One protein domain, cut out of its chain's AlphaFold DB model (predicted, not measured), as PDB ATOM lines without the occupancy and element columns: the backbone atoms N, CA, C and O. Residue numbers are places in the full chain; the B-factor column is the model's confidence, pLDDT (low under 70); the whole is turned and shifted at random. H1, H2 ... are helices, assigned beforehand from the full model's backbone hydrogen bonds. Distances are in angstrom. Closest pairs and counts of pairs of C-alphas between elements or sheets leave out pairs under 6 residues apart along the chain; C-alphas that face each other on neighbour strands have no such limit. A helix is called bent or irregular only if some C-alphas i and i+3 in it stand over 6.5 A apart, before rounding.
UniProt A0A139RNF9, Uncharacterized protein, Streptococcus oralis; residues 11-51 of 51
ATOM      1  N   GLU A  11      61.887  26.312  44.578       88.75
ATOM      2  CA  GLU A  11      62.240  27.447  43.730       88.75
ATOM      3  C   GLU A  11      61.656  27.310  42.324       88.75
ATOM      4  O   GLU A  11      61.126  28.278  41.786       88.75
ATOM      5  N   GLN A  12      61.682  26.102  41.758       85.50
ATOM      6  CA  GLN A  12      61.098  25.829  40.449       85.50
ATOM      7  C   GLN A  12      59.571  25.943  40.492       85.50
ATOM      8  O   GLN A  12      58.976  26.501  39.574       85.50
ATOM      9  N   VAL A  13      58.929  25.491  41.578       85.62
ATOM     10  CA  VAL A  13      57.480  25.684  41.774       85.62
ATOM     11  C   VAL A  13      57.145  27.173  41.879       85.62
ATOM     12  O   VAL A  13      56.183  27.637  41.269       85.62
ATOM     13  N   ARG A  14      57.946  27.949  42.618       88.06
ATOM     14  CA  ARG A  14      57.780  29.404  42.731       88.06
ATOM     15  C   ARG A  14      57.890  30.088  41.370       88.06
ATOM     16  O   ARG A  14      57.060  30.940  41.065       88.06
ATOM     17  N   ASP A  15      58.917  29.759  40.594       92.06
ATOM     18  CA  ASP A  15      59.168  30.410  39.308       92.06
ATOM     19  C   ASP A  15      58.084  30.036  38.288       92.06
ATOM     20  O   ASP A  15      57.509  30.929  37.672       92.06
ATOM     21  N   PHE A  16      57.656  28.770  38.258       90.38
ATOM     22  CA  PHE A  16      56.479  28.329  37.503       90.38
ATOM     23  C   PHE A  16      55.211  29.122  37.861       90.38
ATOM     24  O   PHE A  16      54.493  29.593  36.979       90.38
ATOM     25  N   LEU A  17      54.919  29.298  39.156       90.75
ATOM     26  CA  LEU A  17      53.740  30.052  39.593       90.75
ATOM     27  C   LEU A  17      53.831  31.534  39.207       90.75
ATOM     28  O   LEU A  17      52.820  32.123  38.830       90.75
ATOM     29  N   LYS A  18      55.026  32.140  39.264       93.38
ATOM     30  CA  LYS A  18      55.249  33.518  38.800       93.38
ATOM     31  C   LYS A  18      55.006  33.661  37.302       93.38
ATOM     32  O   LYS A  18      54.337  34.608  36.902       93.38
ATOM     33  N   GLU A  19      55.514  32.732  36.498       92.06
ATOM     34  CA  GLU A  19      55.274  32.710  35.052       92.06
ATOM     35  C   GLU A  19      53.779  32.574  34.745       92.06
ATOM     36  O   GLU A  19      53.243  33.325  33.934       92.06
ATOM     37  N   CYS A  20      53.076  31.690  35.458       90.56
ATOM     38  CA  CYS A  20      51.630  31.526  35.303       90.56
ATOM     39  C   CYS A  20      50.848  32.802  35.652       90.56
ATOM     40  O   CYS A  20      49.862  33.109  34.994       90.56
ATOM     41  N   LEU A  21      51.281  33.569  36.658       90.88
ATOM     42  CA  LEU A  21      50.639  34.839  37.024       90.88
ATOM     43  C   LEU A  21      50.806  35.933  35.962       90.88
ATOM     44  O   LEU A  21      49.994  36.853  35.909       90.88
ATOM     45  N   GLN A  22      51.864  35.862  35.155       91.12
ATOM     46  CA  GLN A  22      52.152  36.838  34.102       91.12
ATOM     47  C   GLN A  22      51.586  36.426  32.738       91.12
ATOM     48  O   GLN A  22      51.583  37.236  31.811       91.12
ATOM     49  N   ALA A  23      51.122  35.185  32.601       90.06
ATOM     50  CA  ALA A  23      50.584  34.673  31.354       90.06
ATOM     51  C   ALA A  23      49.180  35.235  31.077       90.06
ATOM     52  O   ALA A  23      48.302  35.200  31.936       90.06
ATOM     53  N   GLU A  24      48.951  35.705  29.849       89.69
ATOM     54  CA  GLU A  24      47.635  36.172  29.390       89.69
ATOM     55  C   GLU A  24      46.616  35.018  29.326       89.69
ATOM     56  O   GLU A  24      45.441  35.187  29.650       89.69
ATOM     57  N   HIS A  25      47.096  33.814  28.994       91.94
ATOM     58  CA  HIS A  25      46.337  32.568  29.036       91.94
ATOM     59  C   HIS A  25      47.201  31.421  29.562       91.94
ATOM     60  O   HIS A  25      48.375  31.295  29.213       91.94
ATOM     61  N   LEU A  26      46.596  30.554  30.371       92.31
ATOM     62  CA  LEU A  26      47.233  29.344  30.873       92.31
ATOM     63  C   LEU A  26      46.978  28.181  29.915       92.31
ATOM     64  O   LEU A  26      45.871  27.993  29.414       92.31
ATOM     65  N   SER A  27      48.000  27.361  29.684       92.94
ATOM     66  CA  SER A  27      47.800  26.057  29.055       92.94
ATOM     67  C   SER A  27      47.032  25.122  29.995       92.94
ATOM     68  O   SER A  27      47.141  25.204  31.220       92.94
ATOM     69  N   SER A  28      46.324  24.152  29.425       91.94
ATOM     70  CA  SER A  28      45.626  23.105  30.183       91.94
ATOM     71  C   SER A  28      46.554  22.320  31.124       91.94
ATOM     72  O   SER A  28      46.149  21.910  32.213       91.94
ATOM     73  N   ALA A  29      47.823  22.148  30.742       89.19
ATOM     74  CA  ALA A  29      48.841  21.562  31.606       89.19
ATOM     75  C   ALA A  29      49.136  22.458  32.819       89.19
ATOM     76  O   ALA A  29      49.125  21.970  33.949       89.19
ATOM     77  N   GLN A  30      49.337  23.762  32.604       89.62
ATOM     78  CA  GLN A  30      49.560  24.721  33.689       89.62
ATOM     79  C   GLN A  30      48.373  24.771  34.657       89.62
ATOM     80  O   GLN A  30      48.573  24.702  35.867       89.62
ATOM     81  N   GLU A  31      47.141  24.808  34.148       92.88
ATOM     82  CA  GLU A  31      45.933  24.798  34.984       92.88
ATOM     83  C   GLU A  31      45.842  23.549  35.869       92.88
ATOM     84  O   GLU A  31      45.562  23.643  37.069       92.88
ATOM     85  N   SER A  32      46.114  22.373  35.293       91.81
ATOM     86  CA  SER A  32      46.124  21.103  36.026       91.81
ATOM     87  C   SER A  32      47.170  21.111  37.147       91.81
ATOM     88  O   SER A  32      46.881  20.738  38.289       91.81
ATOM     89  N   TRP A  33      48.365  21.624  36.853       89.56
ATOM     90  CA  TRP A  33      49.452  21.752  37.820       89.56
ATOM     91  C   TRP A  33      49.123  22.721  38.955       89.56
ATOM     92  O   TRP A  33      49.272  22.366  40.125       89.56
ATOM     93  N   ILE A  34      48.601  23.910  38.640       90.94
ATOM     94  CA  ILE A  34      48.177  24.899  39.643       90.94
ATOM     95  C   ILE A  34      47.107  24.303  40.559       90.94
ATOM     96  O   ILE A  34      47.201  24.417  41.782       90.94
ATOM     97  N   ARG A  35      46.111  23.610  39.994       91.94
ATOM     98  CA  ARG A  35      45.069  22.940  40.783       91.94
ATOM     99  C   ARG A  35      45.656  21.873  41.710       91.94
ATOM    100  O   ARG A  35      45.225  21.764  42.862       91.94
ATOM    101  N   GLY A  36      46.648  21.124  41.233       90.06
ATOM    102  CA  GLY A  36      47.396  20.159  42.033       90.06
ATOM    103  C   GLY A  36      48.115  20.813  43.215       90.06
ATOM    104  O   GLY A  36      47.969  20.344  44.343       90.06
ATOM    105  N   ILE A  37      48.823  21.922  42.984       88.19
ATOM    106  CA  ILE A  37      49.540  22.679  44.024       88.19
ATOM    107  C   ILE A  37      48.564  23.234  45.070       88.19
ATOM    108  O   ILE A  37      48.769  23.062  46.274       88.19
ATOM    109  N   LEU A  38      47.465  23.856  44.631       89.25
ATOM    110  CA  LEU A  38      46.447  24.408  45.532       89.25
ATOM    111  C   LEU A  38      45.854  23.327  46.443       89.25
ATOM    112  O   LEU A  38      45.749  23.520  47.653       89.25
ATOM    113  N   THR A  39      45.498  22.177  45.869       90.81
ATOM    114  CA  THR A  39      44.775  21.116  46.587       90.81
ATOM    115  C   THR A  39      45.690  20.294  47.487       90.81
ATOM    116  O   THR A  39      45.291  19.936  48.591       90.81
ATOM    117  N   ASN A  40      46.906  19.981  47.035       87.06
ATOM    118  CA  ASN A  40      47.783  19.042  47.736       87.06
ATOM    119  C   ASN A  40      48.808  19.726  48.644       87.06
ATOM    120  O   ASN A  40      49.265  19.108  49.602       87.06
ATOM    121  N   CYS A  41      49.175  20.977  48.362       85.19
ATOM    122  CA  CYS A  41      50.198  21.689  49.125       85.19
ATOM    123  C   CYS A  41      49.572  22.789  49.981       85.19
ATOM    124  O   CYS A  41      49.709  22.775  51.205       85.19
ATOM    125  N   LEU A  42      48.846  23.719  49.352       87.06
ATOM    126  CA  LEU A  42      48.356  24.912  50.043       87.06
ATOM    127  C   LEU A  42      47.162  24.617  50.954       87.06
ATOM    128  O   LEU A  42      47.174  25.032  52.108       87.06
ATOM    129  N   HIS A  43      46.164  23.860  50.499       88.56
ATOM    130  CA  HIS A  43      44.989  23.555  51.318       88.56
ATOM    131  C   HIS A  43      45.345  22.793  52.619       88.56
ATOM    132  O   HIS A  43      44.945  23.253  53.690       88.56
ATOM    133  N   PRO A  44      46.156  21.714  52.613       88.31
ATOM    134  CA  PRO A  44      46.557  21.048  53.852       88.31
ATOM    135  C   PRO A  44      47.402  21.938  54.766       88.31
ATOM    136  O   PRO A  44      47.283  21.839  55.985       88.31
ATOM    137  N   PHE A  45      48.246  22.804  54.195       87.44
ATOM    138  CA  PHE A  45      49.032  23.770  54.962       87.44
ATOM    139  C   PHE A  45      48.132  24.789  55.671       87.44
ATOM    140  O   PHE A  45      48.233  24.947  56.885       87.44
ATOM    141  N   LEU A  46      47.207  25.418  54.944       89.06
ATOM    142  CA  LEU A  46      46.275  26.402  55.496       89.06
ATOM    143  C   LEU A  46      45.354  25.784  56.556       89.06
ATOM    144  O   LEU A  46      45.165  26.383  57.610       89.06
ATOM    145  N   ASN A  47      44.863  24.559  56.345       90.75
ATOM    146  CA  ASN A  47      44.055  23.856  57.349       90.75
ATOM    147  C   ASN A  47      44.809  23.609  58.661       90.75
ATOM    148  O   ASN A  47      44.188  23.563  59.717       90.75
ATOM    149  N   ARG A  48      46.139  23.457  58.616       89.38
ATOM    150  CA  ARG A  48      46.973  23.323  59.822       89.38
ATOM    151  C   ARG A  48      47.254  24.655  60.514       89.38
ATOM    152  O   ARG A  48      47.664  24.635  61.665       89.38
ATOM    153  N   LEU A  49      47.079  25.786  59.831       88.38
ATOM    154  CA  LEU A  49      47.230  27.117  60.426       88.38
ATOM    155  C   LEU A  49      45.969  27.589  61.157       88.38
ATOM    156  O   LEU A  49      46.071  28.459  62.010       88.38
ATOM    157  N   LEU A  50      44.801  27.018  60.845       70.06
ATOM    158  CA  LEU A  50      43.516  27.325  61.491       70.06
ATOM    159  C   LEU A  50      43.339  26.640  62.867       70.06
ATOM    160  O   LEU A  50      42.204  26.396  63.277       70.06
ATOM    161  N   ILE A  51      44.443  26.302  63.546       55.41
ATOM    162  CA  ILE A  51      44.439  25.810  64.935       55.41
ATOM    163  C   ILE A  51      44.104  26.961  65.883       55.41
ATOM    164  O   ILE A  51      44.732  28.035  65.742       55.41
TER     165      ILE A  51
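What this domain is: This is residues 11 to 51 of the 51 residues of an uncharacterized protein of Streptococcus oralis (UniProt A0A139RNF9). Picture an open V of two helices: a short one, H1, then, after a tight link, a long one, H2, whose far part sticks out with the last residues as residues 38 to 51. The printed part has 41 residues with two named helices, H1 then H2, and no named strand; its class is all helix. It is loose, with a radius of gyration of the C-alphas of 11.8 A, and elongated, spanning 37 by 19 by 16 A.

How they stand to each other: Begin with H1, residues 11 to 22, where every O i to N i+4 pair is within hydrogen-bond range; in H2, residues 28 to 49, 15 of 18 are. The two are close but not clearly touching: look at their closest C-alphas, those of Cys 20 and Gln 30, 7.3 A apart. They run opposite ways at a steep tilt of 63 degrees.

Where its parts are: Find C-alpha 11 at (62.240, 27.447, 43.730); from there H1 runs 16.8 A to C-alpha 22. H2 runs 30.6 A from C-alpha 28 at (45.626, 23.105, 30.183) to C-alpha 49 at (47.230, 27.117, 60.426), with a kink of 27 degrees near residue 43. H2 is neither bent nor irregular, but only just: C-alphas 40 and 43 are 6.4 A apart.

The domain as a whole: The C-alphas farthest apart, those of Glu 24 and Ile 51, are 37.2 A apart. The printed part has no cut, and residue 51 is under 70 in pLDDT.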